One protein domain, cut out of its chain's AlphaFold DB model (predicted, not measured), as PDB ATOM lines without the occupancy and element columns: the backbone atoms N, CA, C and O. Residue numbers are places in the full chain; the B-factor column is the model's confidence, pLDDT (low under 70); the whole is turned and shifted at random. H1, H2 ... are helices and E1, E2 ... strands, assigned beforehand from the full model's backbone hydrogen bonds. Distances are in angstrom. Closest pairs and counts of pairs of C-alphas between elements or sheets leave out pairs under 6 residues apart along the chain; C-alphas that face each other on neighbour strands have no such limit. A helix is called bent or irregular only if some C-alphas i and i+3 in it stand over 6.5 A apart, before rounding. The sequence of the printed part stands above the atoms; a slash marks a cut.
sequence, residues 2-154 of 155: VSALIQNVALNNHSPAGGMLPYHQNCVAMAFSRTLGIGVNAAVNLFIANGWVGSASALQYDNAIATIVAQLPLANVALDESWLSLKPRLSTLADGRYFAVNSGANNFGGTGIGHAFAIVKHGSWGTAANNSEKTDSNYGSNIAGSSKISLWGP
ATOM      1  N   VAL A   2      51.564 -12.150  30.239       54.78
ATOM      2  CA  VAL A   2      50.090 -12.263  30.402       54.78
ATOM      3  C   VAL A   2      49.567 -11.678  31.730       54.78
ATOM      4  O   VAL A   2      48.519 -11.039  31.748       54.78
ATOM      5  N   SER A   3      50.329 -11.805  32.826       52.66
ATOM      6  CA  SER A   3      49.956 -11.219  34.125       52.66
ATOM      7  C   SER A   3      49.725  -9.707  34.086       52.66
ATOM      8  O   SER A   3      48.835  -9.248  34.783       52.66
ATOM      9  N   ALA A   4      50.447  -8.933  33.267       52.34
ATOM     10  CA  ALA A   4      50.279  -7.476  33.236       52.34
ATOM     11  C   ALA A   4      48.945  -7.045  32.595       52.34
ATOM     12  O   ALA A   4      48.353  -6.055  33.017       52.34
ATOM     13  N   LEU A   5      48.442  -7.820  31.622       61.53
ATOM     14  CA  LEU A   5      47.153  -7.568  30.966       61.53
ATOM     15  C   LEU A   5      45.964  -7.855  31.902       61.53
ATOM     16  O   LEU A   5      44.895  -7.276  31.750       61.53
ATOM     17  N   ILE A   6      46.153  -8.750  32.875       62.00
ATOM     18  CA  ILE A   6      45.100  -9.242  33.776       62.00
ATOM     19  C   ILE A   6      45.147  -8.539  35.141       62.00
ATOM     20  O   ILE A   6      44.108  -8.349  35.765       62.00
ATOM     21  N   GLN A   7      46.325  -8.103  35.602       56.59
ATOM     22  CA  GLN A   7      46.509  -7.469  36.916       56.59
ATOM     23  C   GLN A   7      45.784  -6.125  37.073       56.59
ATOM     24  O   GLN A   7      45.485  -5.742  38.198       56.59
ATOM     25  N   ASN A   8      45.467  -5.439  35.969       57.59
ATOM     26  CA  ASN A   8      44.820  -4.123  35.984       57.59
ATOM     27  C   ASN A   8      43.378  -4.134  35.450       57.59
ATOM     28  O   ASN A   8      42.787  -3.070  35.272       57.59
ATOM     29  N   VAL A   9      42.799  -5.311  35.186       66.69
ATOM     30  CA  VAL A   9      41.429  -5.433  34.671       66.69
ATOM     31  C   VAL A   9      40.543  -6.090  35.723       66.69
ATOM     32  O   VAL A   9      40.810  -7.204  36.171       66.69
ATOM     33  N   ALA A  10      39.455  -5.417  36.103       73.81
ATOM     34  CA  ALA A  10      38.431  -6.011  36.956       73.81
ATOM     35  C   ALA A  10      37.760  -7.181  36.213       73.81
ATOM     36  O   ALA A  10      37.026  -6.987  35.244       73.81
ATOM     37  N   LEU A  11      38.033  -8.411  36.652       82.19
ATOM     38  CA  LEU A  11      37.517  -9.616  36.007       82.19
ATOM     39  C   LEU A  11      36.027  -9.812  36.313       82.19
ATOM     40  O   LEU A  11      35.639 -10.054  37.456       82.19
ATOM     41  N   ASN A  12      35.193  -9.777  35.274       84.94
ATOM     42  CA  ASN A  12      33.769 -10.084  35.381       84.94
ATOM     43  C   ASN A  12      33.527 -11.597  35.236       84.94
ATOM     44  O   ASN A  12      33.589 -12.134  34.133       84.94
ATOM     45  N   ASN A  13      33.213 -12.286  36.336       85.81
ATOM     46  CA  ASN A  13      32.945 -13.730  36.332       85.81
ATOM     47  C   ASN A  13      31.469 -14.102  36.090       85.81
ATOM     48  O   ASN A  13      31.137 -15.291  36.072       85.81
ATOM     49  N   HIS A  14      30.579 -13.128  35.890       86.56
ATOM     50  CA  HIS A  14      29.187 -13.411  35.541       86.56
ATOM     51  C   HIS A  14      29.082 -14.029  34.149       86.56
ATOM     52  O   HIS A  14      29.929 -13.800  33.285       86.56
ATOM     53  N   SER A  15      28.021 -14.799  33.918       84.88
ATOM     54  CA  SER A  15      27.720 -15.324  32.587       84.88
ATOM     55  C   SER A  15      27.657 -14.179  31.561       84.88
ATOM     56  O   SER A  15      26.981 -13.181  31.833       84.88
ATOM     57  N   PRO A  16      28.333 -14.294  30.404       82.50
ATOM     58  CA  PRO A  16      28.289 -13.273  29.363       82.50
ATOM     59  C   PRO A  16      26.868 -12.993  28.873       82.50
ATOM     60  O   PRO A  16      26.027 -13.897  28.800       82.50
ATOM     61  N   ALA A  17      26.613 -11.742  28.488       73.06
ATOM     62  CA  ALA A  17      25.367 -11.367  27.832       73.06
ATOM     63  C   ALA A  17      25.212 -12.163  26.521       73.06
ATOM     64  O   ALA A  17      26.136 -12.225  25.712       73.06
ATOM     65  N   GLY A  18      24.059 -12.812  26.335       71.38
ATOM     66  CA  GLY A  18      23.821 -13.741  25.220       71.38
ATOM     67  C   GLY A  18      24.130 -15.214  25.527       71.38
ATOM     68  O   GLY A  18      23.871 -16.067  24.685       71.38
ATOM     69  N   GLY A  19      24.607 -15.522  26.738       82.25
ATOM     70  CA  GLY A  19      24.850 -16.891  27.193       82.25
ATOM     71  C   GLY A  19      26.177 -17.476  26.705       82.25
ATOM     72  O   GLY A  19      26.815 -16.972  25.785       82.25
ATOM     73  N   MET A  20      26.613 -18.551  27.364       85.69
ATOM     74  CA  MET A  20      27.795 -19.324  26.975       85.69
ATOM     75  C   MET A  20      27.436 -20.372  25.922       85.69
ATOM     76  O   MET A  20      26.309 -20.870  25.892       85.69
ATOM     77  N   LEU A  21      28.421 -20.774  25.116       80.12
ATOM     78  CA  LEU A  21      28.299 -21.989  24.314       80.12
ATOM     79  C   LEU A  21      28.057 -23.208  25.224       80.12
ATOM     80  O   LEU A  21      28.569 -23.245  26.350       80.12
ATOM     81  N   PRO A  22      27.322 -24.233  24.745       78.81
ATOM     82  CA  PRO A  22      27.205 -25.503  25.450       78.81
ATOM     83  C   PRO A  22      28.583 -26.055  25.813       78.81
ATOM     84  O   PRO A  22      29.517 -25.914  25.023       78.81
ATOM     85  N   TYR A  23      28.698 -26.728  26.967       74.56
ATOM     86  CA  TYR A  23      29.985 -27.201  27.495       74.56
ATOM     87  C   TYR A  23      30.848 -27.842  26.408       74.56
ATOM     88  O   TYR A  23      31.934 -27.348  26.168       74.56
ATOM     89  N   HIS A  24      30.315 -28.806  25.645       67.31
ATOM     90  CA  HIS A  24      31.025 -29.535  24.584       67.31
ATOM     91  C   HIS A  24      31.584 -28.673  23.429       67.31
ATOM     92  O   HIS A  24      32.537 -29.095  22.778       67.31
ATOM     93  N   GLN A  25      31.081 -27.455  23.214       75.50
ATOM     94  CA  GLN A  25      31.563 -26.501  22.198       75.50
ATOM     95  C   GLN A  25      32.489 -25.426  22.790       75.50
ATOM     96  O   GLN A  25      33.120 -24.664  22.067       75.50
ATOM     97  N   ASN A  26      32.621 -25.381  24.114       83.81
ATOM     98  CA  ASN A  26      33.297 -24.310  24.839       83.81
ATOM     99  C   ASN A  26      34.830 -24.476  24.977       83.81
ATOM    100  O   ASN A  26      35.461 -23.782  25.775       83.81
ATOM    101  N   CYS A  27      35.444 -25.403  24.230       87.50
ATOM    102  CA  CYS A  27      36.858 -25.776  24.381       87.50
ATOM    103  C   CYS A  27      37.802 -24.587  24.182       87.50
ATOM    104  O   CYS A  27      38.773 -24.440  24.915       87.50
ATOM    105  N   VAL A  28      37.451 -23.671  23.281       90.88
ATOM    106  CA  VAL A  28      38.197 -22.437  23.027       90.88
ATOM    107  C   VAL A  28      38.205 -21.513  24.238       90.88
ATOM    108  O   VAL A  28      39.273 -21.099  24.690       90.88
ATOM    109  N   ALA A  29      37.039 -21.228  24.822       91.25
ATOM    110  CA  ALA A  29      36.962 -20.373  26.004       91.25
ATOM    111  C   ALA A  29      37.691 -20.997  27.203       91.25
ATOM    112  O   ALA A  29      38.376 -20.297  27.950       91.25
ATOM    113  N   MET A  30      37.585 -22.317  27.376       91.25
ATOM    114  CA  MET A  30      38.310 -23.027  28.429       91.25
ATOM    115  C   MET A  30      39.824 -22.999  28.204       91.25
ATOM    116  O   MET A  30      40.572 -22.760  29.153       91.25
ATOM    117  N   ALA A  31      40.287 -23.209  26.971       92.69
ATOM    118  CA  ALA A  31      41.701 -23.164  26.623       92.69
ATOM    119  C   ALA A  31      42.289 -21.771  26.884       92.69
ATOM    120  O   ALA A  31      43.344 -21.656  27.515       92.69
ATOM    121  N   PHE A  32      41.577 -20.706  26.505       93.44
ATOM    122  CA  PHE A  32      41.964 -19.338  26.853       93.44
ATOM    123  C   PHE A  32      41.972 -19.108  28.363       93.44
ATOM    124  O   PHE A  32      42.957 -18.605  28.892       93.44
ATOM    125  N   SER A  33      40.931 -19.528  29.081       91.69
ATOM    126  CA  SER A  33      40.869 -19.434  30.545       91.69
ATOM    127  C   SER A  33      42.064 -20.102  31.222       91.69
ATOM    128  O   SER A  33      42.690 -19.506  32.101       91.69
ATOM    129  N   ARG A  34      42.447 -21.306  30.783       91.25
ATOM    130  CA  ARG A  34      43.636 -21.986  31.307       91.25
ATOM    131  C   ARG A  34      44.913 -21.255  30.938       91.25
ATOM    132  O   ARG A  34      45.734 -21.060  31.830       91.25
ATOM    133  N   THR A  35      45.056 -20.814  29.692       92.56
ATOM    134  CA  THR A  35      46.235 -20.067  29.223       92.56
ATOM    135  C   THR A  35      46.430 -18.778  30.023       92.56
ATOM    136  O   THR A  35      47.525 -18.510  30.510       92.56
ATOM    137  N   LEU A  36      45.353 -18.020  30.225       90.88
ATOM    138  CA  LEU A  36      45.341 -16.741  30.932       90.88
ATOM    139  C   LEU A  36      45.350 -16.891  32.462       90.88
ATOM    140  O   LEU A  36      45.724 -15.966  33.174       90.88
ATOM    141  N   GLY A  37      44.951 -18.053  32.982       88.56
ATOM    142  CA  GLY A  37      44.861 -18.302  34.422       88.56
ATOM    143  C   GLY A  37      43.689 -17.605  35.111       88.56
ATOM    144  O   GLY A  37      43.772 -17.326  36.303       88.56
ATOM    145  N   ILE A  38      42.601 -17.355  34.382       89.44
ATOM    146  CA  ILE A  38      41.378 -16.702  34.877       89.44
ATOM    147  C   ILE A  38      40.157 -17.597  34.661       89.44
ATOM    148  O   ILE A  38      40.244 -18.600  33.957       89.44
ATOM    149  N   GLY A  39      39.008 -17.253  35.247       88.62
ATOM    150  CA  GLY A  39      37.753 -17.979  35.021       88.62
ATOM    151  C   GLY A  39      37.289 -17.930  33.558       88.62
ATOM    152  O   GLY A  39      37.562 -16.964  32.849       88.62
ATOM    153  N   VAL A  40      36.559 -18.956  33.105       90.19
ATOM    154  CA  VAL A  40      36.040 -19.048  31.722       90.19
ATOM    155  C   VAL A  40      35.171 -17.845  31.372       90.19
ATOM    156  O   VAL A  40      35.429 -17.173  30.380       90.19
ATOM    157  N   ASN A  41      34.206 -17.518  32.231       91.06
ATOM    158  CA  ASN A  41      33.346 -16.352  32.042       91.06
ATOM    159  C   ASN A  41      34.152 -15.047  31.983       91.06
ATOM    160  O   ASN A  41      33.890 -14.209  31.128       91.06
ATOM    161  N   ALA A  42      35.168 -14.901  32.840       90.62
ATOM    162  CA  ALA A  42      36.042 -13.733  32.832       90.62
ATOM    163  C   ALA A  42      36.844 -13.603  31.535       90.62
ATOM    164  O   ALA A  42      36.946 -12.498  31.012       90.62
ATOM    165  N   ALA A  43      37.362 -14.706  30.988       91.94
ATOM    166  CA  ALA A  43      38.040 -14.690  29.693       91.94
ATOM    167  C   ALA A  43      37.092 -14.241  28.572       91.94
ATOM    168  O   ALA A  43      37.422 -13.335  27.814       91.94
ATOM    169  N   VAL A  44      35.884 -14.807  28.506       92.06
ATOM    170  CA  VAL A  44      34.906 -14.432  27.473       92.06
ATOM    171  C   VAL A  44      34.464 -12.975  27.611       92.06
ATOM    172  O   VAL A  44      34.461 -12.240  26.626       92.06
ATOM    173  N   ASN A  45      34.140 -12.532  28.827       91.50
ATOM    174  CA  ASN A  45      33.756 -11.146  29.080       91.50
ATOM    175  C   ASN A  45      34.886 -10.170  28.752       91.50
ATOM    176  O   ASN A  45      34.608  -9.104  28.214       91.50
ATOM    177  N   LEU A  46      36.146 -10.529  29.025       91.81
ATOM    178  CA  LEU A  46      37.302  -9.732  28.622       91.81
ATOM    179  C   LEU A  46      37.327  -9.546  27.099       91.81
ATOM    180  O   LEU A  46      37.488  -8.425  26.627       91.81
ATOM    181  N   PHE A  47      37.127 -10.616  26.328       93.00
ATOM    182  CA  PHE A  47      37.159 -10.548  24.864       93.00
ATOM    183  C   PHE A  47      36.006  -9.719  24.289       93.00
ATOM    184  O   PHE A  47      36.223  -8.933  23.367       93.00
ATOM    185  N   ILE A  48      34.804  -9.847  24.861       92.56
ATOM    186  CA  ILE A  48      33.631  -9.053  24.466       92.56
ATOM    187  C   ILE A  48      33.827  -7.577  24.833       92.56
ATOM    188  O   ILE A  48      33.606  -6.704  24.000       92.56
ATOM    189  N   ALA A  49      34.278  -7.283  26.055       90.62
ATOM    190  CA  ALA A  49      34.467  -5.913  26.532       90.62
ATOM    191  C   ALA A  49      35.531  -5.148  25.730       90.62
ATOM    192  O   ALA A  49      35.407  -3.941  25.547       90.62
ATOM    193  N   ASN A  50      36.550  -5.848  25.222       89.62
ATOM    194  CA  ASN A  50      37.560  -5.266  24.338       89.62
ATOM    195  C   ASN A  50      37.141  -5.250  22.853       89.62
ATOM    196  O   ASN A  50      37.917  -4.809  22.006       89.62
ATOM    197  N   GLY A  51      35.944  -5.737  22.511       91.12
ATOM    198  CA  GLY A  51      35.436  -5.757  21.137       91.12
ATOM    199  C   GLY A  51      36.161  -6.730  20.204       91.12
ATOM    200  O   GLY A  51      36.023  -6.623  18.988       91.12
ATOM    201  N   TRP A  52      36.931  -7.681  20.739       92.88
ATOM    202  CA  TRP A  52      37.649  -8.678  19.931       92.88
ATOM    203  C   TRP A  52      36.698  -9.718  19.341       92.88
ATOM    204  O   TRP A  52      36.959 -10.287  18.284       92.88
ATOM    205  N   VAL A  53      35.582  -9.956  20.031       91.69
ATOM    206  CA  VAL A  53      34.462 -10.773  19.567       91.69
ATOM    207  C   VAL A  53      33.147 -10.107  19.959       91.69
ATOM    208  O   VAL A  53      33.066  -9.439  20.987       91.69
ATOM    209  N   GLY A  54      32.095 -10.316  19.164       90.12
ATOM    210  CA  GLY A  54      30.766  -9.768  19.466       90.12
ATOM    211  C   GLY A  54      29.982 -10.558  20.523       90.12
ATOM    212  O   GLY A  54      29.058 -10.023  21.127       90.12
ATOM    213  N   SER A  55      30.320 -11.832  20.740       90.75
ATOM    214  CA  SER A  55      29.594 -12.734  21.642       90.75
ATOM    215  C   SER A  55      30.436 -13.954  22.025       90.75
ATOM    216  O   SER A  55      31.433 -14.271  21.373       90.75
ATOM    217  N   ALA A  56      29.988 -14.703  23.039       88.81
ATOM    218  CA  ALA A  56      30.595 -15.984  23.409       88.81
ATOM    219  C   ALA A  56      30.525 -17.020  22.272       88.81
ATOM    220  O   ALA A  56      31.453 -17.802  22.091       88.81
ATOM    221  N   SER A  57      29.443 -17.006  21.484       89.50
ATOM    222  CA  SER A  57      29.247 -17.932  20.363       89.50
ATOM    223  C   SER A  57      30.260 -17.753  19.236       89.50
ATOM    224  O   SER A  57      30.551 -18.714  18.535       89.50
ATOM    225  N   ALA A  58      30.858 -16.567  19.092       90.25
ATOM    226  CA  ALA A  58      31.909 -16.342  18.104       90.25
ATOM    227  C   ALA A  58      33.150 -17.219  18.349       90.25
ATOM    228  O   ALA A  58      33.844 -17.566  17.399       90.25
ATOM    229  N   LEU A  59      33.404 -17.632  19.599       90.25
ATOM    230  CA  LEU A  59      34.567 -18.446  19.971       90.25
ATOM    231  C   LEU A  59      34.560 -19.857  19.377       90.25
ATOM    232  O   LEU A  59      35.569 -20.545  19.478       90.25
ATOM    233  N   GLN A  60      33.466 -20.296  18.754       89.06
ATOM    234  CA  GLN A  60      33.454 -21.568  18.035       89.06
ATOM    235  C   GLN A  60      34.217 -21.515  16.705       89.06
ATOM    236  O   GLN A  60      34.423 -22.566  16.110       89.06
ATOM    237  N   TYR A  61      34.618 -20.332  16.226       90.12
ATOM    238  CA  TYR A  61      35.224 -20.152  14.906       90.12
ATOM    239  C   TYR A  61      36.700 -19.742  14.966       90.12
ATOM    240  O   TYR A  61      37.098 -18.908  15.782       90.12
ATOM    241  N   ASP A  62      37.502 -20.265  14.038       89.75
ATOM    242  CA  ASP A  62      38.948 -20.000  13.971       89.75
ATOM    243  C   ASP A  62      39.302 -18.520  13.775       89.75
ATOM    244  O   ASP A  62      40.288 -18.039  14.331       89.75
ATOM    245  N   ASN A  63      38.501 -17.762  13.024       90.69
ATOM    246  CA  ASN A  63      38.728 -16.327  12.828       90.69
ATOM    247  C   ASN A  63      38.647 -15.522  14.139       90.69
ATOM    248  O   ASN A  63      39.428 -14.589  14.343       90.69
ATOM    249  N   ALA A  64      37.737 -15.890  15.043       91.81
ATOM    250  CA  ALA A  64      37.637 -15.281  16.362       91.81
ATOM    251  C   ALA A  64      38.868 -15.629  17.207       91.81
ATOM    252  O   ALA A  64      39.439 -14.752  17.855       91.81
ATOM    253  N   ILE A  65      39.327 -16.884  17.140       93.94
ATOM    254  CA  ILE A  65      40.556 -17.324  17.811       93.94
ATOM    255  C   ILE A  65      41.753 -16.516  17.310       93.94
ATOM    256  O   ILE A  65      42.481 -15.955  18.126       93.94
ATOM    257  N   ALA A  66      41.921 -16.413  15.987       92.75
ATOM    258  CA  ALA A  66      42.997 -15.666  15.342       92.75
ATOM    259  C   ALA A  66      43.000 -14.189  15.768       92.75
ATOM    260  O   ALA A  66      44.053 -13.633  16.079       92.75
ATOM    261  N   THR A  67      41.814 -13.578  15.848       93.12
ATOM    262  CA  THR A  67      41.651 -12.198  16.323       93.12
ATOM    263  C   THR A  67      42.131 -12.057  17.764       93.12
ATOM    264  O   THR A  67      42.917 -11.162  18.056       93.12
ATOM    265  N   ILE A  68      41.719 -12.954  18.663       94.06
ATOM    266  CA  ILE A  68      42.091 -12.889  20.082       94.06
ATOM    267  C   ILE A  68      43.594 -13.114  20.276       94.06
ATOM    268  O   ILE A  68      44.238 -12.321  20.961       94.06
ATOM    269  N   VAL A  69      44.180 -14.160  19.679       93.12
ATOM    270  CA  VAL A  69      45.616 -14.456  19.868       93.12
ATOM    271  C   VAL A  69      46.514 -13.338  19.341       93.12
ATOM    272  O   VAL A  69      47.567 -13.111  19.922       93.12
ATOM    273  N   ALA A  70      46.087 -12.604  18.307       91.62
ATOM    274  CA  ALA A  70      46.819 -11.448  17.786       91.62
ATOM    275  C   ALA A  70      46.826 -10.242  18.745       91.62
ATOM    276  O   ALA A  70      47.729  -9.414  18.671       91.62
ATOM    277  N   GLN A  71      45.830 -10.133  19.631       92.44
ATOM    278  CA  GLN A  71      45.746  -9.065  20.638       92.44
ATOM    279  C   GLN A  71      46.449  -9.438  21.948       92.44
ATOM    280  O   GLN A  71      46.823  -8.568  22.735       92.44
ATOM    281  N   LEU A  72      46.612 -10.735  22.211       90.44
ATOM    282  CA  LEU A  72      47.279 -11.210  23.414       90.44
ATOM    283  C   LEU A  72      48.805 -11.080  23.280       90.44
ATOM    284  O   LEU A  72      49.361 -11.344  22.217       90.44
ATOM    285  N   PRO A  73      49.522 -10.753  24.372       89.44
ATOM    286  CA  PRO A  73      50.979 -10.680  24.383       89.44
ATOM    287  C   PRO A  73      51.588 -12.090  24.479       89.44
ATOM    288  O   PRO A  73      52.239 -12.436  25.470       89.44
ATOM    289  N   LEU A  74      51.308 -12.925  23.478       91.00
ATOM    290  CA  LEU A  74      51.803 -14.290  23.338       91.00
ATOM    291  C   LEU A  74      52.661 -14.392  22.074       91.00
ATOM    292  O   LEU A  74      52.266 -13.931  21.004       91.00
ATOM    293  N   ALA A  75      53.825 -15.024  22.181       93.19
ATOM    294  CA  ALA A  75      54.662 -15.330  21.032       93.19
ATOM    295  C   ALA A  75      54.052 -16.471  20.214       93.19
ATOM    296  O   ALA A  75      53.550 -17.443  20.779       93.19
ATOM    297  N   ASN A  76      54.137 -16.374  18.885       94.56
ATOM    298  CA  ASN A  76      53.876 -17.503  17.997       94.56
ATOM    299  C   ASN A  76      55.051 -18.488  18.102       94.56
ATOM    300  O   ASN A  76      56.177 -18.155  17.739       94.56
ATOM    301  N   VAL A  77      54.783 -19.679  18.635       95.38
ATOM    302  CA  VAL A  77      55.782 -20.737  18.850       95.38
ATOM    303  C   VAL A  77      55.795 -21.722  17.684       95.38
ATOM    304  O   VAL A  77      56.853 -22.225  17.298       95.38
ATOM    305  N   ALA A  78      54.613 -22.017  17.146       95.31
ATOM    306  CA  ALA A  78      54.414 -22.878  15.992       95.31
ATOM    307  C   ALA A  78      53.108 -22.499  15.286       95.31
ATOM    308  O   ALA A  78      52.115 -22.176  15.941       95.31
ATOM    309  N   LEU A  79      53.089 -22.600  13.960       95.44
ATOM    310  CA  LEU A  79      51.893 -22.408  13.145       95.44
ATOM    311  C   LEU A  79      51.740 -23.615  12.220       95.44
ATOM    312  O   LEU A  79      52.655 -23.918  11.455       95.44
ATOM    313  N   ASP A  80      50.598 -24.294  12.311       94.62
ATOM    314  CA  ASP A  80      50.235 -25.463  11.496       94.62
ATOM    315  C   ASP A  80      51.268 -26.593  11.462       94.62
ATOM    316  O   ASP A  80      51.397 -27.333  10.481       94.62
ATOM    317  N   GLU A  81      51.992 -26.765  12.561       95.44
ATOM    318  CA  GLU A  81      53.000 -27.805  12.686       95.44
ATOM    319  C   GLU A  81      52.354 -29.141  13.054       95.44
ATOM    320  O   GLU A  81      51.432 -29.199  13.864       95.44
ATOM    321  N   SER A  82      52.843 -30.246  12.488       95.00
ATOM    322  CA  SER A  82      52.312 -31.564  12.848       95.00
ATOM    323  C   SER A  82      52.537 -31.877  14.332       95.00
ATOM    324  O   SER A  82      53.605 -31.596  14.887       95.00
ATOM    325  N   TRP A  83      51.563 -32.520  14.975       94.00
ATOM    326  CA  TRP A  83      51.679 -32.929  16.375       94.00
ATOM    327  C   TRP A  83      52.879 -33.849  16.611       94.00
ATOM    328  O   TRP A  83      53.544 -33.742  17.640       94.00
ATOM    329  N   LEU A  84      53.198 -34.714  15.643       93.81
ATOM    330  CA  LEU A  84      54.364 -35.595  15.696       93.81
ATOM    331  C   LEU A  84      55.682 -34.814  15.823       93.81
ATOM    332  O   LEU A  84      56.563 -35.232  16.572       93.81
ATOM    333  N   SER A  85      55.805 -33.682  15.128       94.19
ATOM    334  CA  SER A  85      56.986 -32.808  15.173       94.19
ATOM    335  C   SER A  85      56.997 -31.897  16.401       94.19
ATOM    336  O   SER A  85      58.042 -31.718  17.033       94.19
ATOM    337  N   LEU A  86      55.835 -31.359  16.776       94.25
ATOM    338  CA  LEU A  86      55.719 -30.400  17.872       94.25
ATOM    339  C   LEU A  86      55.875 -31.066  19.246       94.25
ATOM    340  O   LEU A  86      56.528 -30.516  20.133       94.25
ATOM    341  N   LYS A  87      55.298 -32.259  19.439       92.00
ATOM    342  CA  LYS A  87      55.218 -32.928  20.748       92.00
ATOM    343  C   LYS A  87      56.587 -33.138  21.424       92.00
ATOM    344  O   LYS A  87      56.686 -32.826  22.611       92.00
ATOM    345  N   PRO A  88      57.653 -33.605  20.738       92.00
ATOM    346  CA  PRO A  88      58.987 -33.698  21.337       92.00
ATOM    347  C   PRO A  88      59.555 -32.334  21.764       92.00
ATOM    348  O   PRO A  88      60.144 -32.218  22.842       92.00
ATOM    349  N   ARG A  89      59.322 -31.285  20.962       93.50
ATOM    350  CA  ARG A  89      59.813 -29.920  21.222       93.50
ATOM    351  C   ARG A  89      59.174 -29.270  22.445       93.50
ATOM    352  O   ARG A  89      59.801 -28.418  23.059       93.50
ATOM    353  N   LEU A  90      57.978 -29.691  22.866       92.06
ATOM    354  CA  LEU A  90      57.321 -29.145  24.066       92.06
ATOM    355  C   LEU A  90      58.185 -29.257  25.332       92.06
ATOM    356  O   LEU A  90      58.088 -28.424  26.229       92.06
ATOM    357  N   SER A  91      59.049 -30.273  25.404       90.31
ATOM    358  CA  SER A  91      59.979 -30.455  26.524       90.31
ATOM    359  C   SER A  91      61.082 -29.393  26.589       90.31
ATOM    360  O   SER A  91      61.584 -29.121  27.677       90.31
ATOM    361  N   THR A  92      61.424 -28.774  25.454       91.44
ATOM    362  CA  THR A  92      62.483 -27.762  25.342       91.44
ATOM    363  C   THR A  92      61.947 -26.335  25.419       91.44
ATOM    364  O   THR A  92      62.733 -25.392  25.428       91.44
ATOM    365  N   LEU A  93      60.623 -26.160  25.437       92.75
ATOM    366  CA  LEU A  93      59.996 -24.857  25.624       92.75
ATOM    367  C   LEU A  93      60.135 -24.384  27.076       92.75
ATOM    368  O   LEU A  93      60.215 -25.191  28.008       92.75
ATOM    369  N   ALA A  94      60.117 -23.064  27.260       92.75
ATOM    370  CA  ALA A  94      60.124 -22.447  28.578       92.75
ATOM    371  C   ALA A  94      58.888 -22.853  29.398       92.75
ATOM    372  O   ALA A  94      57.816 -23.144  28.857       92.75
ATOM    373  N   ASP A  95      59.021 -22.845  30.721       92.44
ATOM    374  CA  ASP A  95      57.885 -23.075  31.606       92.44
ATOM    375  C   ASP A  95      56.836 -21.966  31.447       92.44
ATOM    376  O   ASP A  95      57.150 -20.784  31.294       92.44
ATOM    377  N   GLY A  96      55.562 -22.353  31.457       92.44
ATOM    378  CA  GLY A  96      54.462 -21.439  31.203       92.44
ATOM    379  C   GLY A  96      53.198 -22.118  30.701       92.44
ATOM    380  O   GLY A  96      53.033 -23.338  30.767       92.44
ATOM    381  N   ARG A  97      52.269 -21.291  30.221       93.56
ATOM    382  CA  ARG A  97      50.979 -21.733  29.697       93.56
ATOM    383  C   ARG A  97      50.854 -21.307  28.251       93.56
ATOM    384  O   ARG A  97      51.049 -20.137  27.932       93.56
ATOM    385  N   TYR A  98      50.513 -22.266  27.414       94.88
ATOM    386  CA  TYR A  98      50.434 -22.108  25.980       94.88
ATOM    387  C   TYR A  98      49.005 -22.373  25.530       94.88
ATOM    388  O   TYR A  98      48.372 -23.332  25.980       94.88
ATOM    389  N   PHE A  99      48.522 -21.537  24.626       95.44
ATOM    390  CA  PHE A  99      47.271 -21.742  23.921       95.44
ATOM    391  C   PHE A  99      47.553 -22.520  22.638       95.44
ATOM    392  O   PHE A  99      48.422 -22.122  21.863       95.44
ATOM    393  N   ALA A 100      46.833 -23.615  22.415       95.31
ATOM    394  CA  ALA A 100      47.011 -24.478  21.259       95.31
ATOM    395  C   ALA A 100      45.691 -24.664  20.505       95.31
ATOM    396  O   ALA A 100      44.650 -24.905  21.118       95.31
ATOM    397  N   VAL A 101      45.748 -24.612  19.178       94.38
ATOM    398  CA  VAL A 101      44.638 -24.954  18.281       94.38
ATOM    399  C   VAL A 101      44.994 -26.222  17.524       94.38
ATOM    400  O   VAL A 101      46.092 -26.324  16.988       94.38
ATOM    401  N   ASN A 102      44.072 -27.179  17.487       92.69
ATOM    402  CA  ASN A 102      44.144 -28.385  16.678       92.69
ATOM    403  C   ASN A 102      43.231 -28.244  15.458       92.69
ATOM    404  O   ASN A 102      42.017 -28.418  15.555       92.69
ATOM    405  N   SER A 103      43.834 -27.991  14.305       90.31
ATOM    406  CA  SER A 103      43.145 -27.785  13.028       90.31
ATOM    407  C   SER A 103      42.849 -29.105  12.289       90.31
ATOM    408  O   SER A 103      42.399 -29.113  11.139       90.31
ATOM    409  N   GLY A 104      43.134 -30.257  12.910       88.50
ATOM    410  CA  GLY A 104      43.026 -31.561  12.263       88.50
ATOM    411  C   GLY A 104      43.979 -31.664  11.070       88.50
ATOM    412  O   GLY A 104      45.170 -31.412  11.203       88.50
ATOM    413  N   ALA A 105      43.474 -32.042   9.896       87.25
ATOM    414  CA  ALA A 105      44.284 -32.122   8.674       87.25
ATOM    415  C   ALA A 105      44.492 -30.759   7.974       87.25
ATOM    416  O   ALA A 105      45.283 -30.657   7.029       87.25
ATOM    417  N   ASN A 106      43.788 -29.715   8.417       88.06
ATOM    418  CA  ASN A 106      43.728 -28.417   7.746       88.06
ATOM    419  C   ASN A 106      44.702 -27.409   8.361       88.06
ATOM    420  O   ASN A 106      45.207 -27.614   9.458       88.06
ATOM    421  N   ASN A 107      44.969 -26.320   7.642       89.00
ATOM    422  CA  ASN A 107      45.682 -25.174   8.204       89.00
ATOM    423  C   ASN A 107      44.746 -24.364   9.108       89.00
ATOM    424  O   ASN A 107      43.538 -24.324   8.875       89.00
ATOM    425  N   PHE A 108      45.313 -23.723  10.120       90.06
ATOM    426  CA  PHE A 108      44.632 -22.804  11.006       90.06
ATOM    427  C   PHE A 108      44.276 -21.518  10.260       90.06
ATOM    428  O   PHE A 108      45.080 -20.954   9.515       90.06
ATOM    429  N   GLY A 109      43.069 -21.026  10.519       78.25
ATOM    430  CA  GLY A 109      42.548 -19.803   9.928       78.25
ATOM    431  C   GLY A 109      41.426 -20.079   8.933       78.25
ATOM    432  O   GLY A 109      41.453 -21.031   8.158       78.25
ATOM    433  N   GLY A 110      40.405 -19.223   8.971       77.50
ATOM    434  CA  GLY A 110      39.206 -19.336   8.145       77.50
ATOM    435  C   GLY A 110      37.927 -19.312   8.978       77.50
ATOM    436  O   GLY A 110      37.900 -18.791  10.091       77.50
ATOM    437  N   THR A 111      36.851 -19.863   8.418       75.69
ATOM    438  CA  THR A 111      35.515 -19.919   9.045       75.69
ATOM    439  C   THR A 111      35.196 -21.296   9.638       75.69
ATOM    440  O   THR A 111      34.033 -21.597   9.905       75.69
ATOM    441  N   GLY A 112      36.207 -22.158   9.782       81.50
ATOM    442  CA  GLY A 112      36.070 -23.494  10.357       81.50
ATOM    443  C   GLY A 112      35.725 -23.458  11.846       81.50
ATOM    444  O   GLY A 112      35.903 -22.436  12.512       81.50
ATOM    445  N   ILE A 113      35.214 -24.585  12.355       82.75
ATOM    446  CA  ILE A 113      34.996 -24.765  13.792       82.75
ATOM    447  C   ILE A 113      36.351 -25.000  14.453       82.75
ATOM    448  O   ILE A 113      37.044 -25.961  14.121       82.75
ATOM    449  N   GLY A 114      36.693 -24.138  15.403       80.00
ATOM    450  CA  GLY A 114      37.949 -24.215  16.123       80.00
ATOM    451  C   GLY A 114      37.924 -25.259  17.231       80.00
ATOM    452  O   GLY A 114      36.967 -25.379  18.002       80.00
ATOM    453  N   HIS A 115      39.023 -25.997  17.350       88.94
ATOM    454  CA  HIS A 115      39.272 -26.904  18.463       88.94
ATOM    455  C   HIS A 115      40.544 -26.484  19.171       88.94
ATOM    456  O   HIS A 115      41.621 -26.513  18.587       88.94
ATOM    457  N   ALA A 116      40.430 -26.110  20.440       91.81
ATOM    458  CA  ALA A 116      41.565 -25.623  21.202       91.81
ATOM    459  C   ALA A 116      41.739 -26.372  22.519       91.81
ATOM    460  O   ALA A 116      40.821 -27.012  23.039       91.81
ATOM    461  N   PHE A 117      42.954 -26.286  23.036       92.50
ATOM    462  CA  PHE A 117      43.368 -26.813  24.323       92.50
ATOM    463  C   PHE A 117      44.517 -25.955  24.856       92.50
ATOM    464  O   PHE A 117      45.115 -25.156  24.134       92.50
ATOM    465  N   ALA A 118      44.823 -26.092  26.138       92.56
ATOM    466  CA  ALA A 118      45.992 -25.468  26.736       92.56
ATOM    467  C   ALA A 118      47.103 -26.502  26.923       92.56
ATOM    468  O   ALA A 118      46.828 -27.660  27.240       92.56
ATOM    469  N   ILE A 119      48.357 -26.078  26.788       92.44
ATOM    470  CA  ILE A 119      49.529 -26.827  27.250       92.44
ATOM    471  C   ILE A 119      50.103 -26.091  28.457       92.44
ATOM    472  O   ILE A 119      50.354 -24.888  28.404       92.44
ATOM    473  N   VAL A 120      50.308 -26.807  29.560       91.00
ATOM    474  CA  VAL A 120      50.926 -26.269  30.778       91.00
ATOM    475  C   VAL A 120      52.272 -26.950  30.969       91.00
ATOM    476  O   VAL A 120      52.335 -28.177  31.026       91.00
ATOM    477  N   LYS A 121      53.337 -26.153  31.056       89.69
ATOM    478  CA  LYS A 121      54.729 -26.592  31.182       89.69
ATOM    479  C   LYS A 121      55.315 -26.073  32.500       89.69
ATOM    480  O   LYS A 121      55.296 -24.871  32.749       89.69
ATOM    481  N   HIS A 122      55.816 -26.984  33.329       88.88
ATOM    482  CA  HIS A 122      56.544 -26.702  34.568       88.88
ATOM    483  C   HIS A 122      57.486 -27.875  34.882       88.88
ATOM    484  O   HIS A 122      57.086 -28.854  35.518       88.88
ATOM    485  N   GLY A 123      58.709 -27.842  34.348       86.94
ATOM    486  CA  GLY A 123      59.600 -29.010  34.296       86.94
ATOM    487  C   GLY A 123      59.111 -30.072  33.297       86.94
ATOM    488  O   GLY A 123      59.741 -30.261  32.258       86.94
ATOM    489  N   SER A 124      57.944 -30.673  33.534       85.94
ATOM    490  CA  SER A 124      57.196 -31.527  32.595       85.94
ATOM    491  C   SER A 124      56.049 -30.758  31.920       85.94
ATOM    492  O   SER A 124      55.780 -29.611  32.275       85.94
ATOM    493  N   TRP A 125      55.383 -31.354  30.924       89.25
ATOM    494  CA  TRP A 125      54.223 -30.744  30.263       89.25
ATOM    495  C   TRP A 125      52.988 -31.646  30.294       89.25
ATOM    496  O   TRP A 125      53.095 -32.872  30.287       89.25
ATOM    497  N   GLY A 126      51.808 -31.025  30.285       87.12
ATOM    498  CA  GLY A 126      50.514 -31.687  30.119       87.12
ATOM    499  C   GLY A 126      49.555 -30.837  29.288       87.12
ATOM    500  O   GLY A 126      49.792 -29.642  29.101       87.12
ATOM    501  N   THR A 127      48.481 -31.444  28.777       86.00
ATOM    502  CA  THR A 127      47.379 -30.697  28.152       86.00
ATOM    503  C   THR A 127      46.250 -30.473  29.153       86.00
ATOM    504  O   THR A 127      46.130 -31.235  30.107       86.00
ATOM    505  N   ALA A 128      45.449 -29.432  28.942       81.62
ATOM    506  CA  ALA A 128      44.262 -29.122  29.730       81.62
ATOM    507  C   ALA A 128      43.176 -28.485  28.855       81.62
ATOM    508  O   ALA A 128      43.461 -27.955  27.778       81.62
ATOM    509  N   ALA A 129      41.951 -28.424  29.380       66.44
ATOM    510  CA  ALA A 129      40.845 -27.647  28.822       66.44
ATOM    511  C   ALA A 129      40.415 -28.068  27.414       66.44
ATOM    512  O   ALA A 129      39.990 -27.241  26.607       66.44
ATOM    513  N   ASN A 130      40.437 -29.373  27.159       64.44
ATOM    514  CA  ASN A 130      39.659 -29.933  26.070       64.44
ATOM    515  C   ASN A 130      38.359 -30.529  26.629       64.44
ATOM    516  O   ASN A 130      38.386 -31.286  27.590       64.44
ATOM    517  N   ASN A 131      37.214 -30.226  26.015       56.38
ATOM    518  CA  ASN A 131      35.922 -30.804  26.412       56.38
ATOM    519  C   ASN A 131      35.855 -32.331  26.290       56.38
ATOM    520  O   ASN A 131      34.949 -32.951  26.841       56.38
ATOM    521  N   SER A 132      36.780 -32.926  25.539       51.69
ATOM    522  CA  SER A 132      36.964 -34.367  25.404       51.69
ATOM    523  C   SER A 132      37.945 -34.956  26.425       51.69
ATOM    524  O   SER A 132      38.238 -36.147  26.332       51.69
ATOM    525  N   GLU A 133      38.463 -34.172  27.381       51.50
ATOM    526  CA  GLU A 133      39.223 -34.716  28.511       51.50
ATOM    527  C   GLU A 133      38.316 -35.628  29.334       51.50
ATOM    528  O   GLU A 133      37.453 -35.188  30.095       51.50
ATOM    529  N   LYS A 134      38.524 -36.933  29.171       51.34
ATOM    530  CA  LYS A 134      38.119 -37.914  30.169       51.34
ATOM    531  C   LYS A 134      39.150 -37.844  31.288       51.34
ATOM    532  O   LYS A 134      40.339 -37.709  31.008       51.34
ATOM    533  N   THR A 135      38.720 -37.991  32.538       53.88
ATOM    534  CA  THR A 135      39.616 -38.060  33.709       53.88
ATOM    535  C   THR A 135      40.729 -39.103  33.556       53.88
ATOM    536  O   THR A 135      41.784 -38.975  34.167       53.88
ATOM    537  N   ASP A 136      40.510 -40.086  32.683       50.91
ATOM    538  CA  ASP A 136      41.340 -41.276  32.525       50.91
ATOM    539  C   ASP A 136      42.181 -41.234  31.232       50.91
ATOM    540  O   ASP A 136      42.920 -42.173  30.937       50.91
ATOM    541  N   SER A 137      42.070 -40.170  30.422       56.12
ATOM    542  CA  SER A 137      42.785 -40.055  29.146       56.12
ATOM    543  C   SER A 137      43.168 -38.610  28.835       56.12
ATOM    544  O   SER A 137      42.327 -37.754  28.564       56.12
ATOM    545  N   ASN A 138      44.477 -38.363  28.839       65.75
ATOM    546  CA  ASN A 138      45.071 -37.083  28.484       65.75
ATOM    547  C   ASN A 138      44.745 -36.738  27.017       65.75
ATOM    548  O   ASN A 138      45.076 -37.503  26.113       65.75
ATOM    549  N   TYR A 139      44.124 -35.585  26.748       73.50
ATOM    550  CA  TYR A 139      43.765 -35.189  25.378       73.50
ATOM    551  C   TYR A 139      44.968 -35.243  24.421       73.50
ATOM    552  O   TYR A 139      44.841 -35.740  23.301       73.50
ATOM    553  N   GLY A 140      46.159 -34.849  24.882       66.00
ATOM    554  CA  GLY A 140      47.388 -34.886  24.086       66.00
ATOM    555  C   GLY A 140      47.820 -36.276  23.588       66.00
ATOM    556  O   GLY A 140      48.602 -36.360  22.635       66.00
ATOM    557  N   SER A 141      47.340 -37.377  24.183       73.00
ATOM    558  CA  SER A 141      47.576 -38.734  23.656       73.00
ATOM    559  C   SER A 141      46.596 -39.142  22.556       73.00
ATOM    560  O   SER A 141      46.893 -40.073  21.815       73.00
ATOM    561  N   ASN A 142      45.472 -38.435  22.423       80.38
ATOM    562  CA  ASN A 142      44.408 -38.744  21.464       80.38
ATOM    563  C   ASN A 142      44.499 -37.904  20.175       80.38
ATOM    564  O   ASN A 142      43.743 -38.134  19.234       80.38
ATOM    565  N   ILE A 143      45.416 -36.934  20.122       85.25
ATOM    566  CA  ILE A 143      45.695 -36.138  18.922       85.25
ATOM    567  C   ILE A 143      46.476 -37.004  17.921       85.25
ATOM    568  O   ILE A 143      47.533 -37.549  18.254       85.25
ATOM    569  N   ALA A 144      45.978 -37.109  16.686       87.38
ATOM    570  CA  ALA A 144      46.674 -37.823  15.621       87.38
ATOM    571  C   ALA A 144      48.023 -37.153  15.314       87.38
ATOM    572  O   ALA A 144      48.127 -35.932  15.286       87.38
ATOM    573  N   GLY A 145      49.067 -37.938  15.037       88.75
ATOM    574  CA  GLY A 145      50.401 -37.386  14.756       88.75
ATOM    575  C   GLY A 145      50.434 -36.422  13.561       88.75
ATOM    576  O   GLY A 145      51.229 -35.487  13.553       88.75
ATOM    577  N   SER A 146      49.543 -36.620  12.583       92.00
ATOM    578  CA  SER A 146      49.377 -35.758  11.408       92.00
ATOM    579  C   SER A 146      48.524 -34.511  11.655       92.00
ATOM    580  O   SER A 146      48.433 -33.671  10.761       92.00
ATOM    581  N   SER A 147      47.893 -34.376  12.828       92.31
ATOM    582  CA  SER A 147      47.116 -33.187  13.166       92.31
ATOM    583  C   SER A 147      48.010 -31.953  13.187       92.31
ATOM    584  O   SER A 147      49.073 -31.972  13.806       92.31
ATOM    585  N   LYS A 148      47.567 -30.883  12.535       94.38
ATOM    586  CA  LYS A 148      48.227 -29.581  12.515       94.38
ATOM    587  C   LYS A 148      47.859 -28.794  13.759       94.38
ATOM    588  O   LYS A 148      46.679 -28.600  14.055       94.38
ATOM    589  N   ILE A 149      48.885 -28.366  14.481       95.25
ATOM    590  CA  ILE A 149      48.788 -27.641  15.734       95.25
ATOM    591  C   ILE A 149      49.421 -26.263  15.569       95.25
ATOM    592  O   ILE A 149      50.577 -26.138  15.159       95.25
ATOM    593  N   SER A 150      48.669 -25.237  15.946       96.44
ATOM    594  CA  SER A 150      49.175 -23.873  16.096       96.44
ATOM    595  C   SER A 150      49.274 -23.531  17.580       96.44
ATOM    596  O   SER A 150      48.354 -23.837  18.339       96.44
ATOM    597  N   LEU A 151      50.398 -22.958  18.010       96.12
ATOM    598  CA  LEU A 151      50.776 -22.805  19.414       96.12
ATOM    599  C   LEU A 151      51.271 -21.386  19.706       96.12
ATOM    600  O   LEU A 151      52.208 -20.900  19.070       96.12
ATOM    601  N   TRP A 152      50.703 -20.768  20.740       96.75
ATOM    602  CA  TRP A 152      51.116 -19.462  21.253       96.75
ATOM    603  C   TRP A 152      51.424 -19.539  22.740       96.75
ATOM    604  O   TRP A 152      50.707 -20.203  23.487       96.75
ATOM    605  N   GLY A 153      52.470 -18.857  23.194       93.81
ATOM    606  CA  GLY A 153      52.931 -18.961  24.577       93.81
ATOM    607  C   GLY A 153      53.703 -17.750  25.078       93.81
ATOM    608  O   GLY A 153      53.712 -16.708  24.423       93.81
ATOM    609  N   PRO A 154      54.341 -17.860  26.253       89.06
ATOM    610  CA  PRO A 154      55.261 -16.841  26.735       89.06
ATOM    611  C   PRO A 154      56.381 -16.611  25.713       89.06
ATOM    612  O   PRO A 154      56.909 -17.576  25.162       89.06
TER     613      PRO A 154
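What this domain is: This is residues 2 to 154 of the 155 residues of an uncharacterized protein of Pseudomonas sp. EGD-AK9 (UniProt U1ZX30). What does the model look like? A strongly twisted sheet of five strands makes the middle layer, with H2 and H5 over one face and H6 over the other; H3 and H4 pack on H2 farther out, and residues 8 to 26 run round that helical side. What are the parts? The printed part has 153 residues with seven named helices and five named strands, in the order H1 H2 H3 H4 H5 E1 H6 E2 E3 E4 H7 E5. The class is mixed, helices and strands, and the all-antiparallel sheet runs E1 E5 E2 E3 E4. How large is it? It is compact, with a radius of gyration of the C-alphas of 14.5 A and spans of 39 by 30 by 30 A.

How they stand to each other: How do the first helices stand? H1, residues 2 to 7, is close but not clearly touching H2, residues 27 to 36; their closest C-alphas, Val 2 and Leu 36, are 6.5 A apart. H2 touches H3, residues 40 to 49, about perpendicular at 89 degrees, with the C-alphas of Ser 33 and Val 40 closest at 5.0 A. H2 only just touches H4, residues 56 to 60, with 3 pairs of C-alphas within 8 A, the closest Val 28 and Leu 59 at 6.2 A. How are the strands paired? E1, residues 75 to 82, and E5, residues 148 to 153, have N 77 and O 151 within hydrogen-bond range at 2.9 A, and E5 and E2, residues 96 to 102, have N 101 and O 150 at 2.8 A. E2 and E3, residues 116 to 122, have N 98 and O 119 at 2.8 A, and E3 and E4, residues 124 to 128, have N 120 and O 126 at 2.9 A; E2 E3 E4 is a meander, each strand the antiparallel neighbour of the one before, in two hairpins. What is on the sheet? H2 has a height over the sheet of 7.5 A, with the C-alphas of Ala 31 and Phe 117 closest at 4.6 A, and H5, residues 62 to 71, is on the same face at 10.0 A. H6, residues 83 to 92, is on the opposite face in three layers, helices on both faces, and E1, H6, E2 form a split strand-helix-strand unit, two strands running the same way with E5 between, its crossover right-handed. H7, residues 139 to 142, only grazes the sheet with residues 139 to 141. Are the helix backbones complete? In H1, H2, H3 and H5 every O i to N i+4 pair is within hydrogen-bond range. H4 has 0 of 1, beside 2 of 2 O i to N i+3 pairs, and H6 has 2 of 6, beside 5 of 7; H7 is too short for an O i to N i+4 pair.

Where its parts are: Where do the elements begin and end? H1 begins at C-alpha 2, (50.090, -12.263, 30.402), and E5 ends at C-alpha 153, (52.931, -18.961, 24.577). How long are they? From first to last C-alpha H2 measures 14.0 A, H3 14.2 A, H5 14.5 A and H6 15.0 A, and H6 is only just irregular, with C-alphas 85 and 88 6.54 A apart. E1 measures 18.3 A, E2 19.1 A, E3 20.1 A and E5 16.7 A.

The domain as a whole: How far does it reach, and is it cut? The two C-alphas farthest apart, Gly 18 and Thr 92, are 41.1 A apart, and the printed part has no cut. Which links are long? Those from H1 to H2, 19 residues, and from E2 to E3, 13 residues. Where is confidence low? The mean pLDDT of the printed part is 85.2, and residues 2 to 9, 24, 129 to 138 and 140 are under 70.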